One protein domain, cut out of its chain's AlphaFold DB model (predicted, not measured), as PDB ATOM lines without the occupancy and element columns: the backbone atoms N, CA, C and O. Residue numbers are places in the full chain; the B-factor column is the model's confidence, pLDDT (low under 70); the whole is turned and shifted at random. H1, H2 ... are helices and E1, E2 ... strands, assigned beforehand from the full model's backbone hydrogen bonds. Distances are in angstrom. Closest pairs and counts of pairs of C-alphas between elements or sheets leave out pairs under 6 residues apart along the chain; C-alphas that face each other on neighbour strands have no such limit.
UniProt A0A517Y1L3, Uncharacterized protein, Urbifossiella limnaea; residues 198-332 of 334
ATOM      1  N   ASP A 198     -31.095 -10.131 106.050       96.94
ATOM      2  CA  ASP A 198     -29.857 -10.528 105.372       96.94
ATOM      3  C   ASP A 198     -30.094 -11.712 104.423       96.94
ATOM      4  O   ASP A 198     -29.688 -11.667 103.264       96.94
ATOM      5  N   GLU A 199     -30.841 -12.731 104.856       96.62
ATOM      6  CA  GLU A 199     -31.177 -13.887 104.017       96.62
ATOM      7  C   GLU A 199     -32.048 -13.502 102.810       96.62
ATOM      8  O   GLU A 199     -31.795 -13.949 101.688       96.62
ATOM      9  N   VAL A 200     -33.045 -12.631 103.004       95.19
ATOM     10  CA  VAL A 200     -33.878 -12.100 101.911       95.19
ATOM     11  C   VAL A 200     -33.028 -11.300 100.926       95.19
ATOM     12  O   VAL A 200     -33.173 -11.479  99.719       95.19
ATOM     13  N   HIS A 201     -32.110 -10.464 101.415       95.00
ATOM     14  CA  HIS A 201     -31.201  -9.693 100.568       95.00
ATOM     15  C   HIS A 201     -30.232 -10.598  99.788       95.00
ATOM     16  O   HIS A 201     -30.041 -10.422  98.584       95.00
ATOM     17  N   ASN A 202     -29.664 -11.612 100.445       94.44
ATOM     18  CA  ASN A 202     -28.783 -12.596  99.819       94.44
ATOM     19  C   ASN A 202     -29.510 -13.410  98.742       94.44
ATOM     20  O   ASN A 202     -28.942 -13.649  97.669       94.44
ATOM     21  N   THR A 203     -30.760 -13.796  99.012       95.69
ATOM     22  CA  THR A 203     -31.627 -14.503  98.062       95.69
ATOM     23  C   THR A 203     -31.977 -13.614  96.871       95.69
ATOM     24  O   THR A 203     -31.816 -14.054  95.735       95.69
ATOM     25  N   ASP A 204     -32.369 -12.354  97.100       95.62
ATOM     26  CA  ASP A 204     -32.660 -11.382  96.034       95.62
ATOM     27  C   ASP A 204     -31.457 -11.184  95.115       95.62
ATOM     28  O   ASP A 204     -31.564 -11.312  93.895       95.62
ATOM     29  N   MET A 205     -30.277 -10.958  95.697       93.75
ATOM     30  CA  MET A 205     -29.053 -10.771  94.926       93.75
ATOM     31  C   MET A 205     -28.702 -12.029  94.113       93.75
ATOM     32  O   MET A 205     -28.224 -11.923  92.982       93.75
ATOM     33  N   TYR A 206     -28.943 -13.227  94.658       93.88
ATOM     34  CA  TYR A 206     -28.730 -14.482  93.934       93.88
ATOM     35  C   TYR A 206     -29.732 -14.675  92.785       93.88
ATOM     36  O   TYR A 206     -29.326 -15.042  91.680       93.88
ATOM     37  N   GLU A 207     -31.021 -14.399  93.008       95.31
ATOM     38  CA  GLU A 207     -32.052 -14.425  91.964       95.31
ATOM     39  C   GLU A 207     -31.727 -13.425  90.847       95.31
ATOM     40  O   GLU A 207     -31.724 -13.802  89.673       95.31
ATOM     41  N   ARG A 208     -31.358 -12.187  91.203       95.19
ATOM     42  CA  ARG A 208     -30.995 -11.131  90.249       95.19
ATOM     43  C   ARG A 208     -29.770 -11.516  89.423       95.19
ATOM     44  O   ARG A 208     -29.781 -11.387  88.202       95.19
ATOM     45  N   TRP A 209     -28.731 -12.053  90.063       93.25
ATOM     46  CA  TRP A 209     -27.521 -12.515  89.377       93.25
ATOM     47  C   TRP A 209     -27.792 -13.681  88.414       93.25
ATOM     48  O   TRP A 209     -27.243 -13.714  87.309       93.25
ATOM     49  N   ASN A 210     -28.658 -14.623  88.800       94.50
ATOM     50  CA  ASN A 210     -29.077 -15.712  87.918       94.50
ATOM     51  C   ASN A 210     -29.895 -15.204  86.726       94.50
ATOM     52  O   ASN A 210     -29.641 -15.624  85.599       94.50
ATOM     53  N   ALA A 211     -30.848 -14.305  86.966       95.12
ATOM     54  CA  ALA A 211     -31.704 -13.745  85.927       95.12
ATOM     55  C   ALA A 211     -30.930 -12.843  84.944       95.12
ATOM     56  O   ALA A 211     -31.251 -12.826  83.761       95.12
ATOM     57  N   ALA A 212     -29.846 -12.198  85.391       94.69
ATOM     58  CA  ALA A 212     -28.893 -11.479  84.537       94.69
ATOM     59  C   ALA A 212     -27.972 -12.402  83.702       94.69
ATOM     60  O   ALA A 212     -27.007 -11.943  83.093       94.69
ATOM     61  N   GLY A 213     -28.212 -13.718  83.700       94.81
ATOM     62  CA  GLY A 213     -27.438 -14.677  82.914       94.81
ATOM     63  C   GLY A 213     -26.051 -14.995  83.480       94.81
ATOM     64  O   GLY A 213     -25.206 -15.497  82.741       94.81
ATOM     65  N   ARG A 214     -25.806 -14.735  84.776       92.50
ATOM     66  CA  ARG A 214     -24.521 -14.975  85.467       92.50
ATOM     67  C   ARG A 214     -23.332 -14.362  84.715       92.50
ATOM     68  O   ARG A 214     -22.483 -15.105  84.213       92.50
ATOM     69  N   PRO A 215     -23.248 -13.022  84.640       85.56
ATOM     70  CA  PRO A 215     -22.228 -12.339  83.855       85.56
ATOM     71  C   PRO A 215     -20.823 -12.876  84.163       85.56
ATOM     72  O   PRO A 215     -20.397 -12.961  85.318       85.56
ATOM     73  N   THR A 216     -20.110 -13.274  83.111       88.44
ATOM     74  CA  THR A 216     -18.735 -13.773  83.200       88.44
ATOM     75  C   THR A 216     -17.751 -12.666  82.871       88.44
ATOM     76  O   THR A 216     -17.939 -11.938  81.898       88.44
ATOM     77  N   VAL A 217     -16.662 -12.585  83.631       87.06
ATOM     78  CA  VAL A 217     -15.530 -11.703  83.332       87.06
ATOM     79  C   VAL A 217     -14.355 -12.574  82.887       87.06
ATOM     80  O   VAL A 217     -14.139 -13.661  83.427       87.06
ATOM     81  N   LEU A 218     -13.598 -12.124  81.886       89.06
ATOM     82  CA  LEU A 218     -12.346 -12.776  81.499       89.06
ATOM     83  C   LEU A 218     -11.349 -12.684  82.660       89.06
ATOM     84  O   LEU A 218     -10.961 -11.594  83.074       89.06
ATOM     85  N   SER A 219     -10.939 -13.834  83.195       90.50
ATOM     86  CA  SER A 219      -9.838 -13.908  84.159       90.50
ATOM     87  C   SER A 219      -8.510 -13.490  83.519       90.50
ATOM     88  O   SER A 219      -8.376 -13.468  82.295       90.50
ATOM     89  N   SER A 220      -7.487 -13.245  84.344       92.69
ATOM     90  CA  SER A 220      -6.117 -12.959  83.884       92.69
ATOM     91  C   SER A 220      -5.528 -14.043  82.966       92.69
ATOM     92  O   SER A 220      -4.590 -13.773  82.225       92.69
ATOM     93  N   TRP A 221      -6.097 -15.251  82.981       90.50
ATOM     94  CA  TRP A 221      -5.711 -16.387  82.140       90.50
ATOM     95  C   TRP A 221      -6.582 -16.547  80.884       90.50
ATOM     96  O   TRP A 221      -6.542 -17.593  80.239       90.50
ATOM     97  N   GLY A 222      -7.432 -15.567  80.562       91.56
ATOM     98  CA  GLY A 222      -8.316 -15.611  79.394       91.56
ATOM     99  C   GLY A 222      -9.484 -16.599  79.509       91.56
ATOM    100  O   GLY A 222     -10.186 -16.831  78.527       91.56
ATOM    101  N   ARG A 223      -9.731 -17.187  80.689       91.62
ATOM    102  CA  ARG A 223     -10.897 -18.056  80.923       91.62
ATOM    103  C   ARG A 223     -12.083 -17.228  81.423       91.62
ATOM    104  O   ARG A 223     -11.867 -16.415  82.325       91.62
ATOM    105  N   PRO A 224     -13.306 -17.425  80.898       89.81
ATOM    106  CA  PRO A 224     -14.494 -16.784  81.446       89.81
ATOM    107  C   PRO A 224     -14.755 -17.336  82.849       89.81
ATOM    108  O   PRO A 224     -15.014 -18.527  83.023       89.81
ATOM    109  N   THR A 225     -14.671 -16.467  83.851       90.50
ATOM    110  CA  THR A 225     -14.959 -16.810  85.242       90.50
ATOM    111  C   THR A 225     -16.231 -16.095  85.663       90.50
ATOM    112  O   THR A 225     -16.411 -14.905  85.402       90.50
ATOM    113  N   GLN A 226     -17.132 -16.824  86.312       90.56
ATOM    114  CA  GLN A 226     -18.308 -16.239  86.945       90.56
ATOM    115  C   GLN A 226     -17.852 -15.380  88.122       90.56
ATOM    116  O   GLN A 226     -17.272 -15.891  89.080       90.56
ATOM    117  N   VAL A 227     -18.095 -14.074  88.040       87.19
ATOM    118  CA  VAL A 227     -17.800 -13.140  89.128       87.19
ATOM    119  C   VAL A 227     -19.131 -12.684  89.706       87.19
ATOM    120  O   VAL A 227     -20.016 -12.236  88.975       87.19
ATOM    121  N   ARG A 228     -19.289 -12.821  91.026       87.38
ATOM    122  CA  ARG A 228     -20.456 -12.282  91.729       87.38
ATOM    123  C   ARG A 228     -20.358 -10.759  91.673       87.38
ATOM    124  O   ARG A 228     -19.468 -10.179  92.288       87.38
ATOM    125  N   MET A 229     -21.227 -10.136  90.885       88.69
ATOM    126  CA  MET A 229     -21.308  -8.680  90.793       88.69
ATOM    127  C   MET A 229     -22.047  -8.112  92.016       88.69
ATOM    128  O   MET A 229     -22.994  -8.751  92.483       88.69
ATOM    129  N   PRO A 230     -21.653  -6.933  92.532       91.44
ATOM    130  CA  PRO A 230     -22.435  -6.215  93.535       91.44
ATOM    131  C   PRO A 230     -23.847  -5.908  93.015       91.44
ATOM    132  O   PRO A 230     -24.000  -5.534  91.852       91.44
ATOM    133  N   ASP A 231     -24.867  -5.994  93.876       90.56
ATOM    134  CA  ASP A 231     -26.278  -5.782  93.495       90.56
ATOM    135  C   ASP A 231     -26.502  -4.456  92.742       90.56
ATOM    136  O   ASP A 231     -27.173  -4.420  91.711       90.56
ATOM    137  N   ARG A 232     -25.839  -3.377  93.180       91.75
ATOM    138  CA  ARG A 232     -25.892  -2.066  92.513       91.75
ATOM    139  C   ARG A 232     -25.452  -2.124  91.046       91.75
ATOM    140  O   ARG A 232     -26.105  -1.517  90.205       91.75
ATOM    141  N   GLU A 233     -24.378  -2.851  90.739       93.50
ATOM    142  CA  GLU A 233     -23.893  -2.986  89.359       93.50
ATOM    143  C   GLU A 233     -24.839  -3.824  88.504       93.50
ATOM    144  O   GLU A 233     -25.028  -3.522  87.327       93.50
ATOM    145  N   VAL A 234     -25.444  -4.867  89.084       92.31
ATOM    146  CA  VAL A 234     -26.423  -5.699  88.373       92.31
ATOM    147  C   VAL A 234     -27.659  -4.870  88.024       92.31
ATOM    148  O   VAL A 234     -28.099  -4.914  86.881       92.31
ATOM    149  N   ARG A 235     -28.173  -4.061  88.961       92.31
ATOM    150  CA  ARG A 235     -29.316  -3.160  88.720       92.31
ATOM    151  C   ARG A 235     -29.024  -2.093  87.663       92.31
ATOM    152  O   ARG A 235     -29.919  -1.731  86.908       92.31
ATOM    153  N   GLU A 236     -27.795  -1.580  87.616       94.06
ATOM    154  CA  GLU A 236     -27.388  -0.564  86.640       94.06
ATOM    155  C   GLU A 236     -27.206  -1.151  85.234       94.06
ATOM    156  O   GLU A 236     -27.634  -0.544  84.254       94.06
ATOM    157  N   LYS A 237     -26.599  -2.341  85.126       94.31
ATOM    158  CA  LYS A 237     -26.319  -2.994  83.835       94.31
ATOM    159  C   LYS A 237     -27.516  -3.740  83.249       94.31
ATOM    160  O   LYS A 237     -27.605  -3.829  82.031       94.31
ATOM    161  N   PHE A 238     -28.391  -4.272  84.099       94.81
ATOM    162  CA  PHE A 238     -29.535  -5.099  83.712       94.81
ATOM    163  C   PHE A 238     -30.833  -4.586  84.366       94.81
ATOM    164  O   PHE A 238     -31.432  -5.283  85.192       94.81
ATOM    165  N   PRO A 239     -31.276  -3.351  84.052       95.38
ATOM    166  CA  PRO A 239     -32.472  -2.750  84.654       95.38
ATOM    167  C   PRO A 239     -33.774  -3.507  84.336       95.38
ATOM    168  O   PRO A 239     -34.787  -3.323  85.012       95.38
ATOM    169  N   GLU A 240     -33.772  -4.352  83.306       95.88
ATOM    170  CA  GLU A 240     -34.881  -5.221  82.919       95.88
ATOM    171  C   GLU A 240     -35.081  -6.422  83.854       95.88
ATOM    172  O   GLU A 240     -36.173  -6.996  83.890       95.88
ATOM    173  N   VAL A 241     -34.057  -6.799  84.627       95.69
ATOM    174  CA  VAL A 241     -34.123  -7.945  85.537       95.69
ATOM    175  C   VAL A 241     -34.947  -7.576  86.768       95.69
ATOM    176  O   VAL A 241     -34.502  -6.822  87.634       95.69
ATOM    177  N   ARG A 242     -36.145  -8.158  86.860       95.00
ATOM    178  CA  ARG A 242     -37.032  -8.053  88.024       95.00
ATOM    179  C   ARG A 242     -37.005  -9.337  88.835       95.00
ATOM    180  O   ARG A 242     -37.182 -10.420  88.278       95.00
ATOM    181  N   THR A 243     -36.823  -9.210  90.140       95.81
ATOM    182  CA  THR A 243     -36.875 -10.341  91.075       95.81
ATOM    183  C   THR A 243     -38.251 -10.472  91.725       95.81
ATOM    184  O   THR A 243     -39.135  -9.623  91.564       95.81
ATOM    185  N   LYS A 244     -38.441 -11.540  92.507       95.38
ATOM    186  CA  LYS A 244     -39.646 -11.706  93.331       95.38
ATOM    187  C   LYS A 244     -39.771 -10.609  94.385       95.38
ATOM    188  O   LYS A 244     -40.872 -10.106  94.614       95.38
ATOM    189  N   LEU A 245     -38.651 -10.212  94.993       95.38
ATOM    190  CA  LEU A 245     -38.630  -9.137  95.980       95.38
ATOM    191  C   LEU A 245     -39.052  -7.805  95.351       95.38
ATOM    192  O   LEU A 245     -39.835  -7.088  95.965       95.38
ATOM    193  N   ASP A 246     -38.625  -7.506  94.118       95.94
ATOM    194  CA  ASP A 246     -39.071  -6.304  93.399       95.94
ATOM    195  C   ASP A 246     -40.603  -6.290  93.224       95.94
ATOM    196  O   ASP A 246     -41.237  -5.244  93.385       95.94
ATOM    197  N   GLY A 247     -41.213  -7.451  92.951       95.56
ATOM    198  CA  GLY A 247     -42.669  -7.614  92.882       95.56
ATOM    199  C   GLY A 247     -43.361  -7.324  94.217       95.56
ATOM    200  O   GLY A 247     -44.308  -6.539  94.267       95.56
ATOM    201  N   VAL A 248     -42.848  -7.896  95.310       95.88
ATOM    202  CA  VAL A 248     -43.346  -7.653  96.678       95.88
ATOM    203  C   VAL A 248     -43.200  -6.187  97.075       95.88
ATOM    204  O   VAL A 248     -44.148  -5.585  97.575       95.88
ATOM    205  N   LEU A 249     -42.043  -5.578  96.811       96.56
ATOM    206  CA  LEU A 249     -41.787  -4.176  97.123       96.56
ATOM    207  C   LEU A 249     -42.664  -3.231  96.294       96.56
ATOM    208  O   LEU A 249     -43.080  -2.191  96.803       96.56
ATOM    209  N   ALA A 250     -42.994  -3.584  95.049       96.31
ATOM    210  CA  ALA A 250     -43.858  -2.780  94.187       96.31
ATOM    211  C   ALA A 250     -45.300  -2.643  94.706       96.31
ATOM    212  O   ALA A 250     -45.965  -1.666  94.360       96.31
ATOM    213  N   ALA A 251     -45.770  -3.567  95.550       96.00
ATOM    214  CA  ALA A 251     -47.077  -3.467  96.196       96.00
ATOM    215  C   ALA A 251     -47.117  -2.421  97.327       96.00
ATOM    216  O   ALA A 251     -48.199  -1.996  97.736       96.00
ATOM    217  N   PHE A 252     -45.956  -1.977  97.827       96.88
ATOM    218  CA  PHE A 252     -45.880  -0.902  98.812       96.88
ATOM    219  C   PHE A 252     -45.882   0.483  98.135       96.88
ATOM    220  O   PHE A 252     -45.255   0.688  97.086       96.88
ATOM    221  N   PRO A 253     -46.557   1.483  98.729       96.50
ATOM    222  CA  PRO A 253     -46.582   2.836  98.187       96.50
ATOM    223  C   PRO A 253     -45.222   3.540  98.334       96.50
ATOM    224  O   PRO A 253     -44.443   3.255  99.242       96.50
ATOM    225  N   GLY A 254     -44.958   4.517  97.461       96.38
ATOM    226  CA  GLY A 254     -43.780   5.391  97.539       96.38
ATOM    227  C   GLY A 254     -42.650   5.043  96.565       96.38
ATOM    228  O   GLY A 254     -42.818   4.246  95.643       96.38
ATOM    229  N   VAL A 255     -41.506   5.705  96.752       96.12
ATOM    230  CA  VAL A 255     -40.261   5.485  95.991       96.12
ATOM    231  C   VAL A 255     -39.487   4.275  96.533       96.12
ATOM    232  O   VAL A 255     -39.731   3.852  97.660       96.12
ATOM    233  N   SER A 256     -38.520   3.742  95.771       92.19
ATOM    234  CA  SER A 256     -37.737   2.541  96.142       92.19
ATOM    235  C   SER A 256     -37.245   2.506  97.600       92.19
ATOM    236  O   SER A 256     -37.583   1.550  98.292       92.19
ATOM    237  N   PRO A 257     -36.541   3.531  98.130       93.88
ATOM    238  CA  PRO A 257     -36.045   3.468  99.508       93.88
ATOM    239  C   PRO A 257     -37.177   3.434 100.544       93.88
ATOM    240  O   PRO A 257     -37.051   2.801 101.587       93.88
ATOM    241  N   VAL A 258     -38.313   4.078 100.254       96.69
ATOM    242  CA  VAL A 258     -39.487   4.046 101.137       96.69
ATOM    243  C   VAL A 258     -40.117   2.654 101.130       96.69
ATOM    244  O   VAL A 258     -40.460   2.140 102.190       96.69
ATOM    245  N   ARG A 259     -40.221   2.014  99.959       96.50
ATOM    246  CA  ARG A 259     -40.742   0.646  99.828       96.50
ATOM    247  C   ARG A 259     -39.893  -0.362 100.588       96.50
ATOM    248  O   ARG A 259     -40.450  -1.200 101.284       96.50
ATOM    249  N   GLU A 260     -38.570  -0.257 100.497       94.44
ATOM    250  CA  GLU A 260     -37.640  -1.122 101.235       94.44
ATOM    251  C   GLU A 260     -37.838  -0.986 102.753       94.44
ATOM    252  O   GLU A 260     -37.994  -1.991 103.448       94.44
ATOM    253  N   VAL A 261     -37.942   0.247 103.265       96.69
ATOM    254  CA  VAL A 261     -38.229   0.500 104.688       96.69
ATOM    255  C   VAL A 261     -39.587  -0.074 105.100       96.69
ATOM    256  O   VAL A 261     -39.691  -0.699 106.156       96.69
ATOM    257  N   LEU A 262     -40.625   0.092 104.274       97.50
ATOM    258  CA  LEU A 262     -41.951  -0.474 104.540       97.50
ATOM    259  C   LEU A 262     -41.942  -2.006 104.513       97.50
ATOM    260  O   LEU A 262     -42.564  -2.618 105.378       97.50
ATOM    261  N   GLY A 263     -41.212  -2.625 103.584       96.56
ATOM    262  CA  GLY A 263     -41.054  -4.077 103.498       96.56
ATOM    263  C   GLY A 263     -40.351  -4.654 104.728       96.56
ATOM    264  O   GLY A 263     -40.851  -5.600 105.339       96.56
ATOM    265  N   VAL A 264     -39.244  -4.036 105.159       96.94
ATOM    266  CA  VAL A 264     -38.542  -4.413 106.400       96.94
ATOM    267  C   VAL A 264     -39.439  -4.200 107.617       96.94
ATOM    268  O   VAL A 264     -39.505  -5.068 108.490       96.94
ATOM    269  N   GLY A 265     -40.168  -3.083 107.678       97.62
ATOM    270  CA  GLY A 265     -41.125  -2.799 108.745       97.62
ATOM    271  C   GLY A 265     -42.251  -3.833 108.810       97.62
ATOM    272  O   GLY A 265     -42.572  -4.328 109.890       97.62
ATOM    273  N   PHE A 266     -42.800  -4.219 107.656       97.81
ATOM    274  CA  PHE A 266     -43.828  -5.247 107.546       97.81
ATOM    275  C   PHE A 266     -43.312  -6.608 108.023       97.81
ATOM    276  O   PHE A 266     -43.956  -7.239 108.859       97.81
ATOM    277  N   LEU A 267     -42.135  -7.040 107.565       96.94
ATOM    278  CA  LEU A 267     -41.502  -8.281 108.022       96.94
ATOM    279  C   LEU A 267     -41.248  -8.261 109.539       96.94
ATOM    280  O   LEU A 267     -41.596  -9.204 110.250       96.94
ATOM    281  N   SER A 268     -40.691  -7.156 110.040       97.50
ATOM    282  CA  SER A 268     -40.388  -6.962 111.462       97.50
ATOM    283  C   SER A 268     -41.642  -7.042 112.328       97.50
ATOM    284  O   SER A 268     -41.613  -7.655 113.395       97.50
ATOM    285  N   ALA A 269     -42.758  -6.471 111.865       98.12
ATOM    286  CA  ALA A 269     -44.038  -6.546 112.558       98.12
ATOM    287  C   ALA A 269     -44.528  -7.996 112.703       98.12
ATOM    288  O   ALA A 269     -44.981  -8.369 113.784       98.12
ATOM    289  N   GLY A 270     -44.377  -8.825 111.665       97.69
ATOM    290  CA  GLY A 270     -44.710 -10.251 111.717       97.69
ATOM    291  C   GLY A 270     -43.875 -11.018 112.742       97.69
ATOM    292  O   GLY A 270     -44.426 -11.712 113.600       97.69
ATOM    293  N   VAL A 271     -42.548 -10.836 112.712       97.81
ATOM    294  CA  VAL A 271     -41.624 -11.478 113.667       97.81
ATOM    295  C   VAL A 271     -41.931 -11.052 115.103       97.81
ATOM    296  O   VAL A 271     -42.013 -11.900 115.991       97.81
ATOM    297  N   LEU A 272     -42.149  -9.756 115.347       97.94
ATOM    298  CA  LEU A 272     -42.483  -9.244 116.677       97.94
ATOM    299  C   LEU A 272     -43.845  -9.752 117.165       97.94
ATOM    300  O   LEU A 272     -43.958 -10.138 118.327       97.94
ATOM    301  N   ALA A 273     -44.863  -9.790 116.302       98.12
ATOM    302  CA  ALA A 273     -46.179 -10.316 116.654       98.12
ATOM    303  C   ALA A 273     -46.107 -11.801 117.039       98.12
ATOM    304  O   ALA A 273     -46.657 -12.197 118.069       98.12
ATOM    305  N   ALA A 274     -45.362 -12.607 116.272       97.81
ATOM    306  CA  ALA A 274     -45.115 -14.010 116.593       97.81
ATOM    307  C   ALA A 274     -44.339 -14.176 117.905       97.81
ATOM    308  O   ALA A 274     -44.754 -14.951 118.769       97.81
ATOM    309  N   TRP A 275     -43.256 -13.413 118.090       97.94
ATOM    310  CA  TRP A 275     -42.429 -13.452 119.295       97.94
ATOM    311  C   TRP A 275     -43.237 -13.152 120.559       97.94
ATOM    312  O   TRP A 275     -43.260 -13.957 121.492       97.94
ATOM    313  N   TRP A 276     -43.951 -12.024 120.579       97.81
ATOM    314  CA  TRP A 276     -44.753 -11.618 121.733       97.81
ATOM    315  C   TRP A 276     -45.994 -12.488 121.927       97.81
ATOM    316  O   TRP A 276     -46.389 -12.717 123.071       97.81
ATOM    317  N   GLY A 277     -46.571 -13.019 120.844       97.88
ATOM    318  CA  GLY A 277     -47.651 -14.000 120.902       97.88
ATOM    319  C   GLY A 277     -47.225 -15.265 121.647       97.88
ATOM    320  O   GLY A 277     -47.813 -15.618 122.670       97.88
ATOM    321  N   VAL A 278     -46.142 -15.904 121.191       97.00
ATOM    322  CA  VAL A 278     -45.602 -17.128 121.803       97.00
ATOM    323  C   VAL A 278     -45.131 -16.867 123.231       97.00
ATOM    324  O   VAL A 278     -45.530 -17.586 124.150       97.00
ATOM    325  N   LEU A 279     -44.326 -15.822 123.445       95.88
ATOM    326  CA  LEU A 279     -43.793 -15.496 124.765       95.88
ATOM    327  C   LEU A 279     -44.917 -15.184 125.759       95.88
ATOM    328  O   LEU A 279     -44.911 -15.708 126.870       95.88
ATOM    329  N   GLY A 280     -45.915 -14.391 125.359       96.44
ATOM    330  CA  GLY A 280     -47.073 -14.067 126.192       96.44
ATOM    331  C   GLY A 280     -47.886 -15.304 126.578       96.44
ATOM    332  O   GLY A 280     -48.237 -15.461 127.750       96.44
ATOM    333  N   CYS A 281     -48.115 -16.230 125.639       96.06
ATOM    334  CA  CYS A 281     -48.785 -17.502 125.915       96.06
ATOM    335  C   CYS A 281     -47.987 -18.389 126.882       96.06
ATOM    336  O   CYS A 281     -48.550 -18.886 127.858       96.06
ATOM    337  N   VAL A 282     -46.678 -18.555 126.669       93.44
ATOM    338  CA  VAL A 282     -45.813 -19.349 127.562       93.44
ATOM    339  C   VAL A 282     -45.772 -18.728 128.962       93.44
ATOM    340  O   VAL A 282     -46.010 -19.409 129.960       93.44
ATOM    341  N   CYS A 283     -45.541 -17.419 129.057       94.25
ATOM    342  CA  CYS A 283     -45.497 -16.698 130.327       94.25
ATOM    343  C   CYS A 283     -46.856 -16.676 131.051       94.25
ATOM    344  O   CYS A 283     -46.893 -16.676 132.285       94.25
ATOM    345  N   GLY A 284     -47.966 -16.660 130.308       93.38
ATOM    346  CA  GLY A 284     -49.322 -16.746 130.847       93.38
ATOM    347  C   GLY A 284     -49.653 -18.128 131.412       93.38
ATOM    348  O   GLY A 284     -50.252 -18.210 132.485       93.38
ATOM    349  N   SER A 285     -49.208 -19.194 130.738       93.25
ATOM    350  CA  SER A 285     -49.399 -20.589 131.161       93.25
ATOM    351  C   SER A 285     -48.504 -20.989 132.335       93.25
ATOM    352  O   SER A 285     -48.914 -21.780 133.182       93.25
ATOM    353  N   PHE A 286     -47.299 -20.416 132.429       92.50
ATOM    354  CA  PHE A 286     -46.309 -20.754 133.459       92.50
ATOM    355  C   PHE A 286     -45.877 -19.535 134.293       92.50
ATOM    356  O   PHE A 286     -44.690 -19.197 134.351       92.50
ATOM    357  N   PRO A 287     -46.800 -18.867 135.011       90.38
ATOM    358  CA  PRO A 287     -46.475 -17.648 135.747       90.38
ATOM    359  C   PRO A 287     -45.474 -17.887 136.886       90.38
ATOM    360  O   PRO A 287     -44.720 -16.982 137.239       90.38
ATOM    361  N   GLY A 288     -45.439 -19.100 137.451       84.69
ATOM    362  CA  GLY A 288     -44.455 -19.489 138.465       84.69
ATOM    363  C   GLY A 288     -43.017 -19.450 137.941       84.69
ATOM    364  O   GLY A 288     -42.135 -18.945 138.630       84.69
ATOM    365  N   LEU A 289     -42.799 -19.889 136.696       85.44
ATOM    366  CA  LEU A 289     -41.484 -19.874 136.051       85.44
ATOM    367  C   LEU A 289     -40.989 -18.438 135.849       85.44
ATOM    368  O   LEU A 289     -39.867 -18.115 136.231       85.44
ATOM    369  N   VAL A 290     -41.847 -17.549 135.341       89.44
ATOM    370  CA  VAL A 290     -41.494 -16.135 135.123       89.44
ATOM    371  C   VAL A 290     -41.214 -15.423 136.445       89.44
ATOM    372  O   VAL A 290     -40.206 -14.735 136.579       89.44
ATOM    373  N   ARG A 291     -42.057 -15.629 137.464       87.12
ATOM    374  CA  ARG A 291     -41.814 -15.079 138.809       87.12
ATOM    375  C   ARG A 291     -40.516 -15.603 139.419       87.12
ATOM    376  O   ARG A 291     -39.848 -14.868 140.142       87.12
ATOM    377  N   GLY A 292     -40.163 -16.852 139.120       83.38
ATOM    378  CA  GLY A 292     -38.884 -17.445 139.483       83.38
ATOM    379  C   GLY A 292     -37.706 -16.718 138.836       83.38
ATOM    380  O   GLY A 292     -36.794 -16.305 139.552       83.38
ATOM    381  N   LEU A 293     -37.769 -16.526 137.515       84.12
ATOM    382  CA  LEU A 293     -36.712 -15.922 136.696       84.12
ATOM    383  C   LEU A 293     -36.489 -14.430 136.963       84.12
ATOM    384  O   LEU A 293     -35.345 -13.978 136.965       84.12
ATOM    385  N   VAL A 294     -37.556 -13.666 137.215       82.81
ATOM    386  CA  VAL A 294     -37.511 -12.194 137.322       82.81
ATOM    387  C   VAL A 294     -37.537 -11.713 138.785       82.81
ATOM    388  O   VAL A 294     -37.956 -10.599 139.091       82.81
ATOM    389  N   TYR A 295     -37.112 -12.537 139.744       78.56
ATOM    390  CA  TYR A 295     -36.961 -12.087 141.130       78.56
ATOM    391  C   TYR A 295     -35.845 -11.022 141.240       78.56
ATOM    392  O   TYR A 295     -34.773 -11.238 140.681       78.56
ATOM    393  N   PRO A 296     -36.035  -9.899 141.967       69.94
ATOM    394  CA  PRO A 296     -37.113  -9.607 142.922       69.94
ATOM    395  C   PRO A 296     -38.388  -8.973 142.342       69.94
ATOM    396  O   PRO A 296     -39.375  -8.861 143.063       69.94
ATOM    397  N   PHE A 297     -38.446  -8.627 141.056       77.44
ATOM    398  CA  PHE A 297     -39.563  -7.892 140.430       77.44
ATOM    399  C   PHE A 297     -40.851  -8.708 140.203       77.44
ATOM    400  O   PHE A 297     -41.800  -8.233 139.578       77.44
ATOM    401  N   HIS A 298     -40.920  -9.927 140.737       79.31
ATOM    402  CA  HIS A 298     -42.044 -10.851 140.587       79.31
ATOM    403  C   HIS A 298     -43.416 -10.270 140.985       79.31
ATOM    404  O   HIS A 298     -44.428 -10.673 140.410       79.31
ATOM    405  N   GLY A 299     -43.462  -9.315 141.925       80.56
ATOM    406  CA  GLY A 299     -44.703  -8.690 142.401       80.56
ATOM    407  C   GLY A 299     -45.458  -7.886 141.336       80.56
ATOM    408  O   GLY A 299     -46.666  -7.697 141.451       80.56
ATOM    409  N   LEU A 300     -44.781  -7.464 140.264       84.31
ATOM    410  CA  LEU A 300     -45.402  -6.728 139.159       84.31
ATOM    411  C   LEU A 300     -46.018  -7.656 138.097       84.31
ATOM    412  O   LEU A 300     -46.767  -7.200 137.229       84.31
ATOM    413  N   PHE A 301     -45.728  -8.961 138.159       88.44
ATOM    414  CA  PHE A 301     -46.112  -9.919 137.129       88.44
ATOM    415  C   PHE A 301     -47.395 -10.687 137.480       88.44
ATOM    416  O   PHE A 301     -47.450 -11.505 138.409       88.44
ATOM    417  N   SER A 302     -48.428 -10.499 136.655       92.06
ATOM    418  CA  SER A 302     -49.632 -11.335 136.666       92.06
ATOM    419  C   SER A 302     -49.699 -12.165 135.386       92.06
ATOM    420  O   SER A 302     -49.659 -11.617 134.285       92.06
ATOM    421  N   GLY A 303     -49.852 -13.488 135.526       91.75
ATOM    422  CA  GLY A 303     -49.996 -14.395 134.378       91.75
ATOM    423  C   GLY A 303     -51.153 -13.993 133.459       91.75
ATOM    424  O   GLY A 303     -51.047 -14.102 132.245       91.75
ATOM    425  N   ARG A 304     -52.212 -13.393 134.022       95.25
ATOM    426  CA  ARG A 304     -53.336 -12.844 133.254       95.25
ATOM    427  C   ARG A 304     -52.903 -11.754 132.270       95.25
ATOM    428  O   ARG A 304     -53.318 -11.799 131.121       95.25
ATOM    429  N   ARG A 305     -52.069 -10.790 132.690       94.75
ATOM    430  CA  ARG A 305     -51.562  -9.729 131.795       94.75
ATOM    431  C   ARG A 305     -50.669 -10.302 130.697       94.75
ATOM    432  O   ARG A 305     -50.798  -9.886 129.555       94.75
ATOM    433  N   ALA A 306     -49.818 -11.275 131.025       94.56
ATOM    434  CA  ALA A 306     -49.004 -11.959 130.022       94.56
ATOM    435  C   ALA A 306     -49.868 -12.704 128.993       94.56
ATOM    436  O   ALA A 306     -49.630 -12.572 127.797       94.56
ATOM    437  N   GLY A 307     -50.922 -13.388 129.452       95.31
ATOM    438  CA  GLY A 307     -51.912 -14.017 128.578       95.31
ATOM    439  C   GLY A 307     -52.570 -13.019 127.623       95.31
ATOM    440  O   GLY A 307     -52.623 -13.283 126.430       95.31
ATOM    441  N   TRP A 308     -52.979 -11.839 128.111       97.25
ATOM    442  CA  TRP A 308     -53.528 -10.774 127.257       97.25
ATOM    443  C   TRP A 308     -52.544 -10.291 126.188       97.25
ATOM    444  O   TRP A 308     -52.941 -10.128 125.036       97.25
ATOM    445  N   VAL A 309     -51.270 -10.092 126.544       96.56
ATOM    446  CA  VAL A 309     -50.219  -9.733 125.574       96.56
ATOM    447  C   VAL A 309     -50.047 -10.839 124.532       96.56
ATOM    448  O   VAL A 309     -49.979 -10.542 123.344       96.56
ATOM    449  N   GLY A 310     -50.052 -12.105 124.959       97.06
ATOM    450  CA  GLY A 310     -49.987 -13.258 124.060       97.06
ATOM    451  C   GLY A 310     -51.163 -13.298 123.082       97.06
ATOM    452  O   GLY A 310     -50.961 -13.369 121.873       97.06
ATOM    453  N   THR A 311     -52.395 -13.166 123.580       97.75
ATOM    454  CA  THR A 311     -53.601 -13.126 122.739       97.75
ATOM    455  C   THR A 311     -53.566 -11.960 121.754       97.75
ATOM    456  O   THR A 311     -53.835 -12.163 120.574       97.75
ATOM    457  N   ALA A 312     -53.198 -10.757 122.202       97.94
ATOM    458  CA  ALA A 312     -53.066  -9.601 121.319       97.94
ATOM    459  C   ALA A 312     -52.006  -9.838 120.229       97.94
ATOM    460  O   ALA A 312     -52.271  -9.575 119.058       97.94
ATOM    461  N   GLY A 313     -50.846 -10.400 120.592       97.44
ATOM    462  CA  GLY A 313     -49.792 -10.770 119.645       97.44
ATOM    463  C   GLY A 313     -50.268 -11.773 118.592       97.44
ATOM    464  O   GLY A 313     -50.035 -11.563 117.406       97.44
ATOM    465  N   LEU A 314     -51.009 -12.811 118.996       98.06
ATOM    466  CA  LEU A 314     -51.579 -13.799 118.072       98.06
ATOM    467  C   LEU A 314     -52.642 -13.205 117.139       98.06
ATOM    468  O   LEU A 314     -52.679 -13.554 115.963       98.06
ATOM    469  N   VAL A 315     -53.486 -12.294 117.633       98.19
ATOM    470  CA  VAL A 315     -54.467 -11.588 116.792       98.19
ATOM    471  C   VAL A 315     -53.757 -10.722 115.753       98.19
ATOM    472  O   VAL A 315     -54.086 -10.795 114.570       98.19
ATOM    473  N   VAL A 316     -52.747  -9.947 116.164       98.00
ATOM    474  CA  VAL A 316     -51.935  -9.141 115.237       98.00
ATOM    475  C   VAL A 316     -51.216 -10.037 114.229       98.00
ATOM    476  O   VAL A 316     -51.200  -9.713 113.045       98.00
ATOM    477  N   LEU A 317     -50.685 -11.183 114.663       98.12
ATOM    478  CA  LEU A 317     -50.044 -12.152 113.778       98.12
ATOM    479  C   LEU A 317     -51.024 -12.716 112.744       98.12
ATOM    480  O   LEU A 317     -50.659 -12.840 111.581       98.12
ATOM    481  N   ALA A 318     -52.262 -13.028 113.133       98.12
ATOM    482  CA  ALA A 318     -53.283 -13.517 112.208       98.12
ATOM    483  C   ALA A 318     -53.648 -12.462 111.149       98.12
ATOM    484  O   ALA A 318     -53.730 -12.778 109.963       98.12
ATOM    485  N   VAL A 319     -53.805 -11.198 111.561       98.25
ATOM    486  CA  VAL A 319     -54.040 -10.074 110.638       98.25
ATOM    487  C   VAL A 319     -52.845  -9.878 109.703       98.25
ATOM    488  O   VAL A 319     -53.022  -9.741 108.492       98.25
ATOM    489  N   TRP A 320     -51.627  -9.911 110.247       98.25
ATOM    490  CA  TRP A 320     -50.395  -9.816 109.468       98.25
ATOM    491  C   TRP A 320     -50.272 -10.961 108.458       98.25
ATOM    492  O   TRP A 320     -49.975 -10.710 107.295       98.25
ATOM    493  N   ALA A 321     -50.565 -12.199 108.860       98.12
ATOM    494  CA  ALA A 321     -50.502 -13.370 107.991       98.12
ATOM    495  C   ALA A 321     -51.526 -13.287 106.851       98.12
ATOM    496  O   ALA A 321     -51.196 -13.600 105.711       98.12
ATOM    497  N   ALA A 322     -52.742 -12.805 107.128       98.19
ATOM    498  CA  ALA A 322     -53.737 -12.550 106.090       98.19
ATOM    499  C   ALA A 322     -53.258 -11.481 105.091       98.19
ATOM    500  O   ALA A 322     -53.406 -11.659 103.883       98.19
ATOM    501  N   ALA A 323     -52.638 -10.399 105.572       97.62
ATOM    502  CA  ALA A 323     -52.050  -9.375 104.711       97.62
ATOM    503  C   ALA A 323     -50.866  -9.917 103.888       97.62
ATOM    504  O   ALA A 323     -50.781  -9.649 102.692       97.62
ATOM    505  N   ALA A 324     -49.991 -10.718 104.500       97.00
ATOM    506  CA  ALA A 324     -48.854 -11.350 103.835       97.00
ATOM    507  C   ALA A 324     -49.315 -12.328 102.745       97.00
ATOM    508  O   ALA A 324     -48.754 -12.340 101.654       97.00
ATOM    509  N   TYR A 325     -50.379 -13.092 103.007       97.50
ATOM    510  CA  TYR A 325     -50.993 -13.978 102.022       97.50
ATOM    511  C   TYR A 325     -51.545 -13.198 100.824       97.50
ATOM    512  O   TYR A 325     -51.239 -13.530  99.684       97.50
ATOM    513  N   ARG A 326     -52.285 -12.108 101.069       96.94
ATOM    514  CA  ARG A 326     -52.788 -11.227  99.999       96.94
ATOM    515  C   ARG A 326     -51.668 -10.590  99.183       96.94
ATOM    516  O   ARG A 326     -51.791 -10.460  97.972       96.94
ATOM    517  N   LEU A 327     -50.579 -10.201  99.840       95.62
ATOM    518  CA  LEU A 327     -49.391  -9.656  99.188       95.62
ATOM    519  C   LEU A 327     -48.712 -10.710  98.297       95.62
ATOM    520  O   LEU A 327     -48.311 -10.404  97.176       95.62
ATOM    521  N   ALA A 328     -48.629 -11.955  98.767       94.94
ATOM    522  CA  ALA A 328     -48.086 -13.069  97.994       94.94
ATOM    523  C   ALA A 328     -48.969 -13.415  96.778       94.94
ATOM    524  O   ALA A 328     -48.451 -13.555  95.672       94.94
ATOM    525  N   GLU A 329     -50.293 -13.453  96.954       96.38
ATOM    526  CA  GLU A 329     -51.280 -13.640  95.877       96.38
ATOM    527  C   GLU A 329     -51.158 -12.530  94.812       96.38
ATOM    528  O   GLU A 329     -51.022 -12.805  93.622       96.38
ATOM    529  N   ALA A 330     -51.099 -11.259  95.230       93.44
ATOM    530  CA  ALA A 330     -50.990 -10.110  94.323       93.44
ATOM    531  C   ALA A 330     -49.689 -10.083  93.501       93.44
ATOM    532  O   ALA A 330     -49.620  -9.423  92.462       93.44
ATOM    533  N   THR A 331     -48.654 -10.781  93.968       92.94
ATOM    534  CA  THR A 331     -47.338 -10.862  93.318       92.94
ATOM    535  C   THR A 331     -47.126 -12.160  92.545       92.94
ATOM    536  O   THR A 331     -46.070 -12.334  91.938       92.94
ATOM    537  N   GLY A 332     -48.124 -13.051  92.535       93.19
ATOM    538  CA  GLY A 332     -48.058 -14.346  91.858       93.19
ATOM    539  C   GLY A 332     -47.073 -15.325  92.500       93.19
ATOM    540  O   GLY A 332     -46.543 -16.197  91.814       93.19
TER     541      GLY A 332
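AT A GLANCE: This is residues 198 to 332 of the 334 residues of an uncharacterized protein of Urbifossiella limnaea (UniProt A0A517Y1L3). Two long helices, H4 and H7, run opposite ways side by side; two short helices, H5 and H6, form a small head at one end, and H3 packs across H4 near the other. Beyond H3 the first part of the domain, H1 and H2 with the strand hairpin E1 and E2, reaches away as an arm. The 135 printed residues hold seven named helices and two strands in the order H1 E1 E2 H2 H3 H4 H5 H6 H7, mostly helix, with E1 and E2 an antiparallel sheet. The whole is extended, radius of gyration of the C-alphas 22.5 A, spanning 72 by 36 by 22 A.

IN THESE COORDINATES: H1, residues 198 to 211, begins at C-alpha (-29.857, -10.528, 105.372) and is 19.8 A long. E1 is 216 to 218, E2 224 to 226, H2 231 to 237 and H3 244 to 250. H4, residues 256 to 285, is 43.6 A long. H5 is 287 to 293 and H6 297 to 300. H7, residues 303 to 330, is 40.3 A long and ends at C-alpha (-50.990, -10.110, 94.323).

HOW THE PARTS SIT: H1, with residues 205 to 209 alone, touches H2 at a shallow tilt of 25 degrees, the same way; the closest C-alphas, of Met 205 and Asp 231, are 5.9 A apart. In the hairpin E1 and E2, N 217 and O 225 are within hydrogen-bond range at 2.9 A. H1 and H3 are close but not clearly touching, C-alphas of Asp 204 and Leu 245 closest at 6.4 A. H3 touches H4, at its residues 256 to 263 alone, about perpendicular at 77 degrees; the closest C-alphas, of Leu 249 and Arg 259, are 5.6 A apart. H4 and H7 touch at 36 degrees, only just a steep tilt, C-alphas of Gly 280 and Gly 310 closest at 3.7 A. H5 and H6 touch only at the corner, C-alphas of Arg 291 and His 298 closest at 4.6 A. Every O i to N i+4 pair is within hydrogen-bond range in H1, H2, H3, H4, H5 and H7; H6 is too short for one.

THE WHOLE: The two C-alphas farthest apart, of Gly 222 and Gly 299, are 73.1 A apart. The printed part has no cut and no long link; residues 292 to 297 stand free. Mean pLDDT of the printed part is 93.6, and residue 296 is under 70.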